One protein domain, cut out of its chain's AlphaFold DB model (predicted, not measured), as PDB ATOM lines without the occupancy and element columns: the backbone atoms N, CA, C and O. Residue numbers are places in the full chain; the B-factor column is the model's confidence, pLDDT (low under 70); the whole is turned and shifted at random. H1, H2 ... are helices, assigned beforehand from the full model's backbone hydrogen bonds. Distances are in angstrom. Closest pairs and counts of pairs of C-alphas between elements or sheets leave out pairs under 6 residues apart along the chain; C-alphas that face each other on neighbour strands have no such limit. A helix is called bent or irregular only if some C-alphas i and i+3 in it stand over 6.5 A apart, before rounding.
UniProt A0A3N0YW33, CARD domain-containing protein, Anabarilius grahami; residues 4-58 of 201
ATOM      1  N   TYR A   4     156.126 173.876 202.092       79.81
ATOM      2  CA  TYR A   4     157.254 173.147 202.670       79.81
ATOM      3  C   TYR A   4     156.868 171.747 203.172       79.81
ATOM      4  O   TYR A   4     157.597 170.786 202.921       79.81
ATOM      5  N   ASP A   5     155.723 171.606 203.845       81.12
ATOM      6  CA  ASP A   5     155.256 170.307 204.347       81.12
ATOM      7  C   ASP A   5     154.899 169.358 203.197       81.12
ATOM      8  O   ASP A   5     155.156 168.156 203.286       81.12
ATOM      9  N   GLU A   6     154.353 169.890 202.097       82.12
ATOM     10  CA  GLU A   6     154.077 169.099 200.896       82.12
ATOM     11  C   GLU A   6     155.382 168.582 200.276       82.12
ATOM     12  O   GLU A   6     155.524 167.378 200.063       82.12
ATOM     13  N   LEU A   7     156.368 169.461 200.065       81.06
ATOM     14  CA  LEU A   7     157.692 169.100 199.544       81.06
ATOM     15  C   LEU A   7     158.405 168.064 200.423       81.06
ATOM     16  O   LEU A   7     158.910 167.066 199.913       81.06
ATOM     17  N   LYS A   8     158.402 168.263 201.744       80.25
ATOM     18  CA  LYS A   8     159.069 167.374 202.707       80.25
ATOM     19  C   LYS A   8     158.400 166.004 202.829       80.25
ATOM     20  O   LYS A   8     159.056 165.039 203.211       80.25
ATOM     21  N   SER A   9     157.111 165.905 202.503       81.12
ATOM     22  CA  SER A   9     156.378 164.633 202.507       81.12
ATOM     23  C   SER A   9     156.718 163.724 201.316       81.12
ATOM     24  O   SER A   9     156.314 162.560 201.294       81.12
ATOM     25  N   MET A  10     157.476 164.220 200.329       80.06
ATOM     26  CA  MET A  10     157.867 163.440 199.156       80.06
ATOM     27  C   MET A  10     159.034 162.510 199.461       80.06
ATOM     28  O   MET A  10     160.103 162.924 199.894       80.06
ATOM     29  N   THR A  11     158.844 161.232 199.154       79.06
ATOM     30  CA  THR A  11     159.831 160.170 199.388       79.06
ATOM     31  C   THR A  11     160.821 159.989 198.240       79.06
ATOM     32  O   THR A  11     161.828 159.307 198.411       79.06
ATOM     33  N   VAL A  12     160.559 160.584 197.070       85.56
ATOM     34  CA  VAL A  12     161.398 160.441 195.870       85.56
ATOM     35  C   VAL A  12     162.242 161.707 195.672       85.56
ATOM     36  O   VAL A  12     161.689 162.732 195.259       85.56
ATOM     37  N   PRO A  13     163.575 161.650 195.878       80.81
ATOM     38  CA  PRO A  13     164.440 162.833 195.835       80.81
ATOM     39  C   PRO A  13     164.374 163.589 194.506       80.81
ATOM     40  O   PRO A  13     164.308 164.813 194.481       80.81
ATOM     41  N   LYS A  14     164.318 162.862 193.383       83.12
ATOM     42  CA  LYS A  14     164.256 163.468 192.047       83.12
ATOM     43  C   LYS A  14     162.974 164.280 191.838       83.12
ATOM     44  O   LYS A  14     163.027 165.390 191.324       83.12
ATOM     45  N   THR A  15     161.834 163.742 192.263       86.62
ATOM     46  CA  THR A  15     160.533 164.418 192.160       86.62
ATOM     47  C   THR A  15     160.463 165.629 193.085       86.62
ATOM     48  O   THR A  15     159.917 166.659 192.700       86.62
ATOM     49  N   MET A  16     161.059 165.523 194.276       86.88
ATOM     50  CA  MET A  16     161.167 166.629 195.224       86.88
ATOM     51  C   MET A  16     161.960 167.800 194.628       86.88
ATOM     52  O   MET A  16     161.499 168.935 194.685       86.88
ATOM     53  N   VAL A  17     163.111 167.526 194.001       86.50
ATOM     54  CA  VAL A  17     163.935 168.563 193.354       86.50
ATOM     55  C   VAL A  17     163.195 169.219 192.189       86.50
ATOM     56  O   VAL A  17     163.191 170.441 192.099       86.50
ATOM     57  N   ILE A  18     162.529 168.440 191.329       89.25
ATOM     58  CA  ILE A  18     161.759 168.991 190.200       89.25
ATOM     59  C   ILE A  18     160.673 169.947 190.705       89.25
ATOM     60  O   ILE A  18     160.617 171.091 190.268       89.25
ATOM     61  N   LYS A  19     159.868 169.520 191.686       88.44
ATOM     62  CA  LYS A  19     158.819 170.379 192.246       88.44
ATOM     63  C   LYS A  19     159.378 171.615 192.943       88.44
ATOM     64  O   LYS A  19     158.789 172.683 192.825       88.44
ATOM     65  N   LEU A  20     160.496 171.495 193.661       89.44
ATOM     66  CA  LEU A  20     161.158 172.646 194.278       89.44
ATOM     67  C   LEU A  20     161.554 173.683 193.219       89.44
ATOM     68  O   LEU A  20     161.292 174.869 193.403       89.44
ATOM     69  N   LEU A  21     162.140 173.232 192.107       91.00
ATOM     70  CA  LEU A  21     162.498 174.108 190.993       91.00
ATOM     71  C   LEU A  21     161.257 174.761 190.374       91.00
ATOM     72  O   LEU A  21     161.271 175.971 190.174       91.00
ATOM     73  N   ASP A  22     160.172 174.013 190.158       91.06
ATOM     74  CA  ASP A  22     158.908 174.568 189.649       91.06
ATOM     75  C   ASP A  22     158.344 175.657 190.579       91.06
ATOM     76  O   ASP A  22     157.921 176.720 190.117       91.06
ATOM     77  N   PHE A  23     158.386 175.439 191.900       89.31
ATOM     78  CA  PHE A  23     157.963 176.437 192.886       89.31
ATOM     79  C   PHE A  23     158.827 177.698 192.847       89.31
ATOM     80  O   PHE A  23     158.293 178.805 192.918       89.31
ATOM     81  N   ILE A  24     160.149 177.550 192.746       90.25
ATOM     82  CA  ILE A  24     161.083 178.682 192.680       90.25
ATOM     83  C   ILE A  24     160.853 179.477 191.392       90.25
ATOM     84  O   ILE A  24     160.683 180.695 191.450       90.25
ATOM     85  N   LEU A  25     160.752 178.789 190.251       90.62
ATOM     86  CA  LEU A  25     160.479 179.396 188.948       90.62
ATOM     87  C   LEU A  25     159.144 180.152 188.934       90.62
ATOM     88  O   LEU A  25     159.058 181.238 188.361       90.62
ATOM     89  N   GLY A  26     158.118 179.623 189.608       90.12
ATOM     90  CA  GLY A  26     156.806 180.263 189.719       90.12
ATOM     91  C   GLY A  26     156.777 181.538 190.573       90.12
ATOM     92  O   GLY A  26     155.856 182.339 190.420       90.12
ATOM     93  N   LYS A  27     157.759 181.754 191.460       87.81
ATOM     94  CA  LYS A  27     157.808 182.923 192.363       87.81
ATOM     95  C   LYS A  27     158.512 184.148 191.762       87.81
ATOM     96  O   LYS A  27     158.361 185.241 192.302       87.81
ATOM     97  N   GLY A  28     159.212 183.992 190.637       85.56
ATOM     98  CA  GLY A  28     159.792 185.097 189.868       85.56
ATOM     99  C   GLY A  28     161.318 185.206 189.940       85.56
ATOM    100  O   GLY A  28     161.992 184.513 190.699       85.56
ATOM    101  N   GLU A  29     161.869 186.096 189.106       84.12
ATOM    102  CA  GLU A  29     163.312 186.192 188.831       84.12
ATOM    103  C   GLU A  29     164.161 186.453 190.082       84.12
ATOM    104  O   GLU A  29     165.231 185.866 190.237       84.12
ATOM    105  N   ASN A  30     163.687 187.306 190.993       83.56
ATOM    106  CA  ASN A  30     164.395 187.618 192.232       83.56
ATOM    107  C   ASN A  30     164.574 186.372 193.112       83.56
ATOM    108  O   ASN A  30     165.676 186.118 193.582       83.56
ATOM    109  N   VAL A  31     163.529 185.551 193.255       89.12
ATOM    110  CA  VAL A  31     163.586 184.317 194.052       89.12
ATOM    111  C   VAL A  31     164.482 183.271 193.387       89.12
ATOM    112  O   VAL A  31     165.264 182.609 194.068       89.12
ATOM    113  N   CYS A  32     164.438 183.159 192.055       88.69
ATOM    114  CA  CYS A  32     165.377 182.324 191.302       88.69
ATOM    115  C   CYS A  32     166.830 182.746 191.546       88.69
ATOM    116  O   CYS A  32     167.701 181.900 191.739       88.69
ATOM    117  N   ARG A  33     167.099 184.054 191.553       88.19
ATOM    118  CA  ARG A  33     168.440 184.584 191.795       88.19
ATOM    119  C   ARG A  33     168.906 184.329 193.224       88.19
ATOM    120  O   ARG A  33     170.032 183.872 193.396       88.19
ATOM    121  N   ASP A  34     168.056 184.568 194.217       89.44
ATOM    122  CA  ASP A  34     168.371 184.298 195.624       89.44
ATOM    123  C   ASP A  34     168.689 182.812 195.842       89.44
ATOM    124  O   ASP A  34     169.644 182.475 196.537       89.44
ATOM    125  N   PHE A  35     167.958 181.913 195.173       91.81
ATOM    126  CA  PHE A  35     168.253 180.481 195.187       91.81
ATOM    127  C   PHE A  35     169.619 180.150 194.567       91.81
ATOM    128  O   PHE A  35     170.381 179.374 195.140       91.81
ATOM    129  N   LEU A  36     169.966 180.754 193.427       91.25
ATOM    130  CA  LEU A  36     171.283 180.566 192.810       91.25
ATOM    131  C   LEU A  36     172.415 181.121 193.686       91.25
ATOM    132  O   LEU A  36     173.488 180.528 193.722       91.25
ATOM    133  N   ILE A  37     172.189 182.230 194.397       89.50
ATOM    134  CA  ILE A  37     173.142 182.780 195.372       89.50
ATOM    135  C   ILE A  37     173.310 181.815 196.549       89.50
ATOM    136  O   ILE A  37     174.440 181.526 196.925       89.50
ATOM    137  N   LEU A  38     172.213 181.272 197.083       90.69
ATOM    138  CA  LEU A  38     172.257 180.275 198.153       90.69
ATOM    139  C   LEU A  38     173.029 179.018 197.726       90.69
ATOM    140  O   LEU A  38     173.830 178.500 198.492       90.69
ATOM    141  N   LEU A  39     172.847 178.558 196.484       89.88
ATOM    142  CA  LEU A  39     173.586 177.416 195.941       89.88
ATOM    143  C   LEU A  39     175.089 177.668 195.773       89.88
ATOM    144  O   LEU A  39     175.819 176.697 195.593       89.88
ATOM    145  N   LYS A  40     175.561 178.921 195.790       87.12
ATOM    146  CA  LYS A  40     176.998 179.239 195.746       87.12
ATOM    147  C   LYS A  40     177.695 179.035 197.088       87.12
ATOM    148  O   LYS A  40     178.924 179.027 197.103       87.12
ATOM    149  N   ASP A  41     176.943 178.890 198.175       87.38
ATOM    150  CA  ASP A  41     177.497 178.549 199.478       87.38
ATOM    151  C   ASP A  41     178.053 177.115 199.446       87.38
ATOM    152  O   ASP A  41     177.375 176.182 198.999       87.38
ATOM    153  N   ASP A  42     179.305 176.950 199.878       79.50
ATOM    154  CA  ASP A  42     180.011 175.667 199.830       79.50
ATOM    155  C   ASP A  42     179.340 174.629 200.763       79.50
ATOM    156  O   ASP A  42     179.387 173.432 200.474       79.50
ATOM    157  N   ASP A  43     178.641 175.078 201.816       84.44
ATOM    158  CA  ASP A  43     177.920 174.206 202.758       84.44
ATOM    159  C   ASP A  43     176.624 173.632 202.150       84.44
ATOM    160  O   ASP A  43     176.175 172.539 202.500       84.44
ATOM    161  N   VAL A  44     176.001 174.346 201.205       82.12
ATOM    162  CA  VAL A  44     174.701 173.961 200.620       82.12
ATOM    163  C   VAL A  44     174.850 172.837 199.592       82.12
ATOM    164  O   VAL A  44     173.926 172.046 199.385       82.12
ATOM    165  N   ASN A  45     176.010 172.745 198.943       81.44
ATOM    166  CA  ASN A  45     176.285 171.789 197.872       81.44
ATOM    167  C   ASN A  45     177.463 170.847 198.187       81.44
ATOM    168  O   ASN A  45     178.002 170.232 197.265       81.44
ATOM    169  N   GLU A  46     177.817 170.686 199.469       82.81
ATOM    170  CA  GLU A  46     178.966 169.908 199.962       82.81
ATOM    171  C   GLU A  46     179.106 168.535 199.276       82.81
ATOM    172  O   GLU A  46     180.192 168.135 198.849       82.81
ATOM    173  N   PHE A  47     177.983 167.836 199.093       82.56
ATOM    174  CA  PHE A  47     177.929 166.483 198.530       82.56
ATOM    175  C   PHE A  47     177.893 166.427 196.991       82.56
ATOM    176  O   PHE A  47     177.810 165.339 196.424       82.56
ATOM    177  N   SER A  48     177.929 167.573 196.301       83.50
ATOM    178  CA  SER A  48     177.818 167.684 194.838       83.50
ATOM    179  C   SER A  48     178.942 168.554 194.251       83.50
ATOM    180  O   SER A  48     178.704 169.708 193.886       83.50
ATOM    181  N   PRO A  49     180.169 168.018 194.098       84.38
ATOM    182  CA  PRO A  49     181.315 168.796 193.620       84.38
ATOM    183  C   PRO A  49     181.121 169.345 192.197       84.38
ATOM    184  O   PRO A  49     181.530 170.467 191.919       84.38
ATOM    185  N   GLU A  50     180.448 168.599 191.315       88.06
ATOM    186  CA  GLU A  50     180.127 169.056 189.954       88.06
ATOM    187  C   GLU A  50     179.204 170.284 189.966       88.06
ATOM    188  O   GLU A  50     179.434 171.248 189.237       88.06
ATOM    189  N   LEU A  51     178.189 170.276 190.837       85.81
ATOM    190  CA  LEU A  51     177.267 171.398 191.003       85.81
ATOM    191  C   LEU A  51     177.984 172.618 191.586       85.81
ATOM    192  O   LEU A  51     177.743 173.734 191.130       85.81
ATOM    193  N   ARG A  52     178.879 172.403 192.556       87.44
ATOM    194  CA  ARG A  52     179.663 173.462 193.199       87.44
ATOM    195  C   ARG A  52     180.582 174.188 192.223       87.44
ATOM    196  O   ARG A  52     180.685 175.412 192.271       87.44
ATOM    197  N   GLU A  53     181.239 173.456 191.331       88.69
ATOM    198  CA  GLU A  53     182.069 174.079 190.297       88.69
ATOM    199  C   GLU A  53     181.209 174.805 189.263       88.69
ATOM    200  O   GLU A  53     181.490 175.952 188.916       88.69
ATOM    201  N   TRP A  54     180.108 174.191 188.820       92.25
ATOM    202  CA  TRP A  54     179.220 174.814 187.842       92.25
ATOM    203  C   TRP A  54     178.580 176.108 188.364       92.25
ATOM    204  O   TRP A  54     178.620 177.132 187.682       92.25
ATOM    205  N   ILE A  55     178.035 176.105 189.583       91.81
ATOM    206  CA  ILE A  55     177.299 177.254 190.127       91.81
ATOM    207  C   ILE A  55     178.196 178.486 190.323       91.81
ATOM    208  O   ILE A  55     177.730 179.616 190.177       91.81
ATOM    209  N   LYS A  56     179.502 178.294 190.566       87.62
ATOM    210  CA  LYS A  56     180.490 179.385 190.644       87.62
ATOM    211  C   LYS A  56     180.637 180.137 189.321       87.62
ATOM    212  O   LYS A  56     180.977 181.317 189.333       87.62
ATOM    213  N   THR A  57     180.332 179.490 188.195       90.44
ATOM    214  CA  THR A  57     180.366 180.116 186.863       90.44
ATOM    215  C   THR A  57     179.093 180.888 186.513       90.44
ATOM    216  O   THR A  57     179.113 181.711 185.600       90.44
ATOM    217  N   VAL A  58     177.987 180.643 187.224       87.25
ATOM    218  CA  VAL A  58     176.696 181.274 186.931       87.25
ATOM    219  C   VAL A  58     176.729 182.738 187.354       87.25
ATOM    220  O   VAL A  58     176.958 183.060 188.525       87.25
TER     221      VAL A  58
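What this domain is: This is residues 4 to 58 of the 201 residues of the protein "CARD domain-containing protein" of Anabarilius grahami (UniProt A0A3N0YW33). Four helices make an open, flat zigzag: the longest helix, H2, stands on one side, H3 slants away from its far end to make a V, and H4 stands on the other side, with an empty gap between H2 and H4. Short H1 packs on the first half of H2, and the link of residues 39 to 48 folds back between H3 and H4. The printed part has 55 residues with four named helices, in the order H1, H2, H3, H4, and no named strand; the class is all helix. It is only just compact, close to loose, with a radius of gyration of the C-alphas of 12.1 A. The C-alphas span 30 by 26 by 14 A, an outline that is only just flat.

How they stand to each other: H1, residues 4 to 8, touches H2, residues 13 to 27, and H2 does so with residues 16 to 20 alone. The closest C-alphas of the two are those of Leu 7 and Met 16, 6.1 A apart. H2 touches H3, residues 29 to 38, with its residues 24 to 25 alone; the closest C-alphas are those of Ile 24 and Cys 32, 5.8 A apart. H2 and H3 run opposite ways at a steep tilt of 45 degrees. H4, residues 49 to 57, touches no helix but is near H3. The two are close but not clearly touching, and their closest C-alphas, those of Leu 36 and Ile 55, are 7.4 A apart. H3 and H4 run opposite ways at a steep tilt of 52 degrees. H2 and H4 are apart, and H1 is apart from both H3 and H4. In H1, H2 and H3 every O i to N i+4 pair is within hydrogen-bond range; in H4, 3 of 5 are.

Where its parts are: H1 begins at C-alpha 4, at (157.254, 173.147, 202.670), and measures 6.1 A from first to last C-alpha. H2 begins at C-alpha 13, at (164.440, 162.833, 195.835), and measures 21.4 A. H3 measures 14.2 A. H4 measures 13.2 A and ends at C-alpha 57, at (180.366, 180.116, 186.863). No helix is bent.

The domain as a whole: The two C-alphas farthest apart, those of Ser 9 and Thr 57, are 32.6 A apart. The C-alphas of Tyr 4 and Val 58, the first and last printed residues, are 26.3 A apart. The printed part has no cut. The links from H1 to H2 and from H2 to H3 are tight, with 4 residues and 1 residue; the link from H3 to H4 is short, with 10 residues. The mean pLDDT of the printed part is 86.3, and no printed residue is under 70.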